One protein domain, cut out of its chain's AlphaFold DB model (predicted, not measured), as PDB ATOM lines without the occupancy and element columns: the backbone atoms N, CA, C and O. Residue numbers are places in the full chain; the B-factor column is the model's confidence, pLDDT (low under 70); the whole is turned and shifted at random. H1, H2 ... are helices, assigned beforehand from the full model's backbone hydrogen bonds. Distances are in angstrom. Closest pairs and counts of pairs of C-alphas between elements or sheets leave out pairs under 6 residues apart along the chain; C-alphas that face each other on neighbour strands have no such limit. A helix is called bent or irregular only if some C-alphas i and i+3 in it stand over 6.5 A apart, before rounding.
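AT A GLANCE: This is residues 15 to 75 of the 76 residues of an uncharacterized protein of Phyllobacterium phragmitis (UniProt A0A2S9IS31). The model is a long, narrow U: two long helices, H1 and H3, run side by side in opposite ways, and the turn at one end holds the short helix H2. The two long helices make the length of a rod whose C-alphas span 43 by 18 by 12 A, and they meet loosely, with few close C-alphas between them. The printed part has 61 residues with three named helices, in the order H1, H2, H3 along the chain, and no named strand; the class is all helix. The whole is loose, with a radius of gyration of the C-alphas of 14.2 A.

IN THESE COORDINATES: The printed part begins with H1, residues 15 to 39, which is the longest helix with 25 residues. It runs 35.9 A from C-alpha 15 at (124.479, 111.712, 105.308) to C-alpha 39 at (131.857, 145.503, 115.027). H2 is residues 43 to 47, with 6.4 A from first to last C-alpha. H3 is residues 52 to 73, and its first and last C-alphas are 31.9 A apart. It begins with C-alpha 52 at (121.505, 141.854, 120.871) and ends with C-alpha 73 at (113.968, 116.850, 102.600). Residues 74 and 75 follow it.

HOW THE PARTS SIT: H1 and H3 only just touch, with 3 pairs of C-alphas within 8 A. The closest C-alphas of the two are those of Leu 37 and Arg 52, 7.5 A apart. H1 touches H3 with residues 26 to 37 alone. Their lines stand at a shallow tilt of 17 degrees, and they run opposite ways, with their centres 11.7 A apart. H1 and H2 are apart, with no C-alpha of the one within 8 A of the other. H2 and H3 are close but not clearly touching, and their closest C-alphas are those of Leu 45 and Arg 52, 6.8 A apart. In H1, H2 and H3 every O i to N i+4 pair of the backbone is within hydrogen-bond range. No helix is bent or irregular.

THE WHOLE: The two C-alphas farthest apart are those of His 43 and Gly 75, at 43.2 A. The first and last printed C-alphas, those of Arg 15 and Gly 75, are 10.4 A apart. The printed part has no cut. The link from H1 to H2, of 3 residues, is tight, and so is the link from H2 to H3, of 4 residues. The mean pLDDT of the printed part is 75.5. It is under 70 at 10 residues, namely residue 15, residues 40 to 43, residue 63, residue 71 and residues 73 to 75.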
ATOM      1  N   ARG A  15     125.432 110.839 104.597       68.81
ATOM      2  CA  ARG A  15     124.479 111.712 105.308       68.81
ATOM      3  C   ARG A  15     125.064 112.373 106.555       68.81
ATOM      4  O   ARG A  15     124.792 113.536 106.827       68.81
ATOM      5  N   MET A  16     125.891 111.654 107.313       77.00
ATOM      6  CA  MET A  16     126.625 112.236 108.436       77.00
ATOM      7  C   MET A  16     127.641 113.246 107.921       77.00
ATOM      8  O   MET A  16     127.692 114.345 108.456       77.00
ATOM      9  N   LYS A  17     128.408 112.929 106.872       80.56
ATOM     10  CA  LYS A  17     129.363 113.888 106.291       80.56
ATOM     11  C   LYS A  17     128.663 115.168 105.820       80.56
ATOM     12  O   LYS A  17     129.129 116.252 106.154       80.56
ATOM     13  N   ALA A  18     127.520 115.047 105.145       77.50
ATOM     14  CA  ALA A  18     126.698 116.183 104.727       77.50
ATOM     15  C   ALA A  18     126.203 117.015 105.923       77.50
ATOM     16  O   ALA A  18     126.328 118.238 105.914       77.50
ATOM     17  N   LEU A  19     125.732 116.364 106.994       79.12
ATOM     18  CA  LEU A  19     125.357 117.049 108.234       79.12
ATOM     19  C   LEU A  19     126.550 117.771 108.877       79.12
ATOM     20  O   LEU A  19     126.409 118.900 109.336       79.12
ATOM     21  N   TRP A  20     127.729 117.148 108.904       81.75
ATOM     22  CA  TRP A  20     128.951 117.751 109.441       81.75
ATOM     23  C   TRP A  20     129.374 118.993 108.648       81.75
ATOM     24  O   TRP A  20     129.732 120.001 109.258       81.75
ATOM     25  N   VAL A  21     129.298 118.947 107.314       82.75
ATOM     26  CA  VAL A  21     129.568 120.103 106.443       82.75
ATOM     27  C   VAL A  21     128.552 121.213 106.704       82.75
ATOM     28  O   VAL A  21     128.951 122.334 107.006       82.75
ATOM     29  N   PHE A  22     127.258 120.886 106.717       81.19
ATOM     30  CA  PHE A  22     126.194 121.844 107.016       81.19
ATOM     31  C   PHE A  22     126.381 122.524 108.383       81.19
ATOM     32  O   PHE A  22     126.293 123.745 108.505       81.19
ATOM     33  N   LEU A  23     126.671 121.745 109.431       81.94
ATOM     34  CA  LEU A  23     126.892 122.276 110.778       81.94
ATOM     35  C   LEU A  23     128.130 123.175 110.847       81.94
ATOM     36  O   LEU A  23     128.132 124.149 111.601       81.94
ATOM     37  N   ARG A  24     129.171 122.863 110.070       85.69
ATOM     38  CA  ARG A  24     130.378 123.684 109.982       85.69
ATOM     39  C   ARG A  24     130.104 125.018 109.292       85.69
ATOM     40  O   ARG A  24     130.446 126.051 109.860       85.69
ATOM     41  N   GLU A  25     129.458 125.002 108.130       83.06
ATOM     42  CA  GLU A  25     129.068 126.220 107.406       83.06
ATOM     43  C   GLU A  25     128.185 127.124 108.273       83.06
ATOM     44  O   GLU A  25     128.369 128.339 108.333       83.06
ATOM     45  N   GLU A  26     127.260 126.533 109.027       79.56
ATOM     46  CA  GLU A  26     126.416 127.293 109.939       79.56
ATOM     47  C   GLU A  26     127.205 127.873 111.127       79.56
ATOM     48  O   GLU A  26     126.943 128.997 111.565       79.56
ATOM     49  N   ALA A  27     128.176 127.134 111.670       82.12
ATOM     50  CA  ALA A  27     129.049 127.649 112.721       82.12
ATOM     51  C   ALA A  27     129.878 128.847 112.229       82.12
ATOM     52  O   ALA A  27     130.018 129.836 112.955       82.12
ATOM     53  N   GLU A  28     130.374 128.793 110.992       84.69
ATOM     54  CA  GLU A  28     131.075 129.904 110.341       84.69
ATOM     55  C   GLU A  28     130.138 131.097 110.112       84.69
ATOM     56  O   GLU A  28     130.474 132.223 110.487       84.69
ATOM     57  N   ARG A  29     128.911 130.862 109.630       80.50
ATOM     58  CA  ARG A  29     127.883 131.904 109.482       80.50
ATOM     59  C   ARG A  29     127.561 132.600 110.806       80.50
ATOM     60  O   ARG A  29     127.428 133.820 110.848       80.50
ATOM     61  N   ARG A  30     127.443 131.844 111.901       80.06
ATOM     62  CA  ARG A  30     127.199 132.394 113.247       80.06
ATOM     63  C   ARG A  30     128.357 133.234 113.752       80.06
ATOM     64  O   ARG A  30     128.105 134.253 114.384       80.06
ATOM     65  N   ARG A  31     129.597 132.821 113.477       82.56
ATOM     66  CA  ARG A  31     130.778 133.638 113.775       82.56
ATOM     67  C   ARG A  31     130.743 134.943 112.996       82.56
ATOM     68  O   ARG A  31     130.808 135.986 113.625       82.56
ATOM     69  N   ALA A  32     130.516 134.895 111.686       81.06
ATOM     70  CA  ALA A  32     130.422 136.100 110.863       81.06
ATOM     71  C   ALA A  32     129.322 137.059 111.355       81.06
ATOM     72  O   ALA A  32     129.540 138.261 111.451       81.06
ATOM     73  N   LEU A  33     128.152 136.534 111.733       76.31
ATOM     74  CA  LEU A  33     127.066 137.338 112.304       76.31
ATOM     75  C   LEU A  33     127.403 137.886 113.694       76.31
ATOM     76  O   LEU A  33     127.078 139.030 113.993       76.31
ATOM     77  N   GLY A  34     128.071 137.094 114.533       77.38
ATOM     78  CA  GLY A  34     128.595 137.547 115.819       77.38
ATOM     79  C   GLY A  34     129.625 138.665 115.663       77.38
ATOM     80  O   GLY A  34     129.580 139.630 116.418       77.38
ATOM     81  N   ASP A  35     130.487 138.575 114.651       81.88
ATOM     82  CA  ASP A  35     131.478 139.598 114.323       81.88
ATOM     83  C   ASP A  35     130.814 140.878 113.802       81.88
ATOM     84  O   ASP A  35     131.230 141.970 114.176       81.88
ATOM     85  N   ILE A  36     129.755 140.768 112.991       75.50
ATOM     86  CA  ILE A  36     128.940 141.918 112.557       75.50
ATOM     87  C   ILE A  36     128.302 142.597 113.774       75.50
ATOM     88  O   ILE A  36     128.428 143.811 113.928       75.50
ATOM     89  N   LEU A  37     127.694 141.812 114.670       73.62
ATOM     90  CA  LEU A  37     127.106 142.296 115.924       73.62
ATOM     91  C   LEU A  37     128.145 142.890 116.888       73.62
ATOM     92  O   LEU A  37     127.781 143.672 117.753       73.62
ATOM     93  N   ALA A  38     129.413 142.485 116.801       75.38
ATOM     94  CA  ALA A  38     130.485 143.002 117.652       75.38
ATOM     95  C   ALA A  38     131.167 144.251 117.066       75.38
ATOM     96  O   ALA A  38     131.691 145.065 117.820       75.38
ATOM     97  N   LYS A  39     131.199 144.390 115.733       72.62
ATOM     98  CA  LYS A  39     131.857 145.503 115.027       72.62
ATOM     99  C   LYS A  39     130.956 146.716 114.843       72.62
ATOM    100  O   LYS A  39     131.441 147.842 114.901       72.62
ATOM    101  N   HIS A  40     129.673 146.496 114.585       64.25
ATOM    102  CA  HIS A  40     128.697 147.572 114.505       64.25
ATOM    103  C   HIS A  40     128.116 147.751 115.901       64.25
ATOM    104  O   HIS A  40     127.436 146.851 116.386       64.25
ATOM    105  N   GLY A  41     128.429 148.876 116.554       63.62
ATOM    106  CA  GLY A  41     127.834 149.220 117.845       63.62
ATOM    107  C   GLY A  41     126.310 149.075 117.803       63.62
ATOM    108  O   GLY A  41     125.713 149.223 116.734       63.62
ATOM    109  N   ASP A  42     125.706 148.781 118.956       63.16
ATOM    110  CA  ASP A  42     124.296 148.379 119.121       63.16
ATOM    111  C   ASP A  42     123.263 149.345 118.494       63.16
ATOM    112  O   ASP A  42     122.105 148.991 118.325       63.16
ATOM    113  N   HIS A  43     123.695 150.522 118.044       65.38
ATOM    114  CA  HIS A  43     122.891 151.573 117.427       65.38
ATOM    115  C   HIS A  43     121.961 151.100 116.295       65.38
ATOM    116  O   HIS A  43     120.840 151.579 116.188       65.38
ATOM    117  N   TRP A  44     122.388 150.149 115.455       74.06
ATOM    118  CA  TRP A  44     121.516 149.629 114.391       74.06
ATOM    119  C   TRP A  44     120.494 148.611 114.908       74.06
ATOM    120  O   TRP A  44     119.452 148.430 114.287       74.06
ATOM    121  N   LEU A  45     120.791 147.923 116.016       73.56
ATOM    122  CA  LEU A  45     119.856 147.024 116.695       73.56
ATOM    123  C   LEU A  45     118.789 147.828 117.446       73.56
ATOM    124  O   LEU A  45     117.620 147.440 117.447       73.56
ATOM    125  N   ASP A  46     119.183 148.975 117.998       72.44
ATOM    126  CA  ASP A  46     118.269 149.952 118.586       72.44
ATOM    127  C   ASP A  46     117.302 150.516 117.528       72.44
ATOM    128  O   ASP A  46     116.104 150.611 117.795       72.44
ATOM    129  N   ASP A  47     117.774 150.780 116.300       78.19
ATOM    130  CA  ASP A  47     116.931 151.255 115.186       78.19
ATOM    131  C   ASP A  47     115.831 150.252 114.790       78.19
ATOM    132  O   ASP A  47     114.722 150.644 114.419       78.19
ATOM    133  N   VAL A  48     116.113 148.947 114.872       78.25
ATOM    134  CA  VAL A  48     115.112 147.884 114.656       78.25
ATOM    135  C   VAL A  48     114.410 147.444 115.947       78.25
ATOM    136  O   VAL A  48     113.589 146.525 115.912       78.25
ATOM    137  N   GLY A  49     114.689 148.108 117.073       81.69
ATOM    138  CA  GLY A  49     114.039 147.880 118.362       81.69
ATOM    139  C   GLY A  49     114.262 146.484 118.944       81.69
ATOM    140  O   GLY A  49     113.425 146.007 119.710       81.69
ATOM    141  N   ILE A  50     115.351 145.807 118.571       82.94
ATOM    142  CA  ILE A  50     115.670 144.461 119.055       82.94
ATOM    143  C   ILE A  50     116.957 144.474 119.863       82.94
ATOM    144  O   ILE A  50     117.963 145.038 119.459       82.94
ATOM    145  N   SER A  51     116.965 143.778 120.996       82.38
ATOM    146  CA  SER A  51     118.208 143.614 121.755       82.38
ATOM    147  C   SER A  51     119.182 142.674 121.037       82.38
ATOM    148  O   SER A  51     118.785 141.763 120.302       82.38
ATOM    149  N   ARG A  52     120.478 142.804 121.327       77.25
ATOM    150  CA  ARG A  52     121.505 141.854 120.871       77.25
ATOM    151  C   ARG A  52     121.164 140.398 121.215       77.25
ATOM    152  O   ARG A  52     121.331 139.504 120.384       77.25
ATOM    153  N   ASP A  53     120.624 140.149 122.407       79.19
ATOM    154  CA  ASP A  53     120.190 138.811 122.834       79.19
ATOM    155  C   ASP A  53     118.984 138.289 122.049       79.19
ATOM    156  O   ASP A  53     118.826 137.078 121.853       79.19
ATOM    157  N   GLU A  54     118.113 139.186 121.602       79.12
ATOM    158  CA  GLU A  54     116.967 138.862 120.765       79.12
ATOM    159  C   GLU A  54     117.397 138.557 119.330       79.12
ATOM    160  O   GLU A  54     117.004 137.518 118.790       79.12
ATOM    161  N   ALA A  55     118.318 139.345 118.769       79.31
ATOM    162  CA  ALA A  55     118.966 139.045 117.495       79.31
ATOM    163  C   ALA A  55     119.626 137.651 117.523       79.31
ATOM    164  O   ALA A  55     119.392 136.815 116.645       79.31
ATOM    165  N   LEU A  56     120.373 137.334 118.586       75.94
ATOM    166  CA  LEU A  56     120.985 136.013 118.772       75.94
ATOM    167  C   LEU A  56     119.949 134.885 118.912       75.94
ATOM    168  O   LEU A  56     120.166 133.775 118.409       75.94
ATOM    169  N   ARG A  57     118.812 135.134 119.572       78.75
ATOM    170  CA  ARG A  57     117.710 134.160 119.679       78.75
ATOM    171  C   ARG A  57     117.051 133.885 118.331       78.75
ATOM    172  O   ARG A  57     116.808 132.716 118.017       78.75
ATOM    173  N   VAL A  58     116.813 134.914 117.521       77.38
ATOM    174  CA  VAL A  58     116.268 134.775 116.160       77.38
ATOM    175  C   VAL A  58     117.197 133.915 115.300       77.38
ATOM    176  O   VAL A  58     116.743 132.943 114.689       77.38
ATOM    177  N   LEU A  59     118.506 134.178 115.355       72.25
ATOM    178  CA  LEU A  59     119.521 133.392 114.645       72.25
ATOM    179  C   LEU A  59     119.581 131.923 115.102       72.25
ATOM    180  O   LEU A  59     119.764 131.007 114.297       72.25
ATOM    181  N   LYS A  60     119.399 131.649 116.399       73.00
ATOM    182  CA  LYS A  60     119.318 130.264 116.898       73.00
ATOM    183  C   LYS A  60     118.059 129.549 116.406       73.00
ATOM    184  O   LYS A  60     118.138 128.376 116.031       73.00
ATOM    185  N   ARG A  61     116.913 130.236 116.379       74.12
ATOM    186  CA  ARG A  61     115.624 129.664 115.961       74.12
ATOM    187  C   ARG A  61     115.603 129.322 114.467       74.12
ATOM    188  O   ARG A  61     115.040 128.290 114.101       74.12
ATOM    189  N   SER A  62     116.262 130.122 113.625       72.12
ATOM    190  CA  SER A  62     116.403 129.822 112.195       72.12
ATOM    191  C   SER A  62     117.241 128.571 111.930       72.12
ATOM    192  O   SER A  62     116.898 127.807 111.030       72.12
ATOM    193  N   LEU A  63     118.279 128.295 112.735       69.81
ATOM    194  CA  LEU A  63     119.063 127.064 112.568       69.81
ATOM    195  C   LEU A  63     118.223 125.816 112.842       69.81
ATOM    196  O   LEU A  63     118.224 124.887 112.041       69.81
ATOM    197  N   LEU A  64     117.513 125.774 113.971       71.94
ATOM    198  CA  LEU A  64     116.731 124.587 114.331       71.94
ATOM    199  C   LEU A  64     115.696 124.265 113.254       71.94
ATOM    200  O   LEU A  64     115.539 123.106 112.880       71.94
ATOM    201  N   ARG A  65     115.052 125.295 112.696       76.69
ATOM    202  CA  ARG A  65     114.142 125.128 111.561       76.69
ATOM    203  C   ARG A  65     114.859 124.552 110.336       76.69
ATOM    204  O   ARG A  65     114.354 123.602 109.756       76.69
ATOM    205  N   ARG A  66     116.041 125.063 109.986       71.25
ATOM    206  CA  ARG A  66     116.812 124.619 108.814       71.25
ATOM    207  C   ARG A  66     117.368 123.195 108.964       71.25
ATOM    208  O   ARG A  66     117.380 122.452 107.993       71.25
ATOM    209  N   ILE A  67     117.741 122.780 110.179       73.88
ATOM    210  CA  ILE A  67     118.086 121.379 110.497       73.88
ATOM    211  C   ILE A  67     116.863 120.475 110.324       73.88
ATOM    212  O   ILE A  67     116.972 119.401 109.741       73.88
ATOM    213  N   ILE A  68     115.699 120.903 110.821       78.69
ATOM    214  CA  ILE A  68     114.446 120.151 110.680       78.69
ATOM    215  C   ILE A  68     114.040 120.046 109.204       78.69
ATOM    216  O   ILE A  68     113.600 118.985 108.775       78.69
ATOM    217  N   GLU A  69     114.184 121.121 108.427       76.12
ATOM    218  CA  GLU A  69     113.936 121.124 106.982       76.12
ATOM    219  C   GLU A  69     114.886 120.172 106.258       76.12
ATOM    220  O   GLU A  69     114.401 119.286 105.564       76.12
ATOM    221  N   TRP A  70     116.197 120.263 106.506       70.25
ATOM    222  CA  TRP A  70     117.192 119.342 105.949       70.25
ATOM    223  C   TRP A  70     116.871 117.877 106.282       70.25
ATOM    224  O   TRP A  70     116.828 117.030 105.391       70.25
ATOM    225  N   ALA A  71     116.542 117.586 107.547       69.19
ATOM    226  CA  ALA A  71     116.178 116.243 107.996       69.19
ATOM    227  C   ALA A  71     114.894 115.711 107.334       69.19
ATOM    228  O   ALA A  71     114.717 114.499 107.223       69.19
ATOM    229  N   ARG A  72     113.990 116.600 106.901       71.62
ATOM    230  CA  ARG A  72     112.745 116.244 106.205       71.62
ATOM    231  C   ARG A  72     112.936 116.076 104.701       71.62
ATOM    232  O   ARG A  72     112.325 115.176 104.133       71.62
ATOM    233  N   THR A  73     113.739 116.918 104.053       67.56
ATOM    234  CA  THR A  73     113.968 116.850 102.600       67.56
ATOM    235  C   THR A  73     114.830 115.667 102.194       67.56
ATOM    236  O   THR A  73     114.594 115.098 101.137       67.56
ATOM    237  N   ASP A  74     115.774 115.256 103.039       57.62
ATOM    238  CA  ASP A  74     116.709 114.178 102.707       57.62
ATOM    239  C   ASP A  74     116.146 112.782 103.032       57.62
ATOM    240  O   ASP A  74     116.844 111.788 102.892       57.62
ATOM    241  N   GLY A  75     114.898 112.683 103.517       50.91
ATOM    242  CA  GLY A  75     114.213 111.438 103.891       50.91
ATOM    243  C   GLY A  75     113.538 110.671 102.744       50.91
ATOM    244  O   GLY A  75     112.848 109.691 103.031       50.91
TER     245      GLY A  75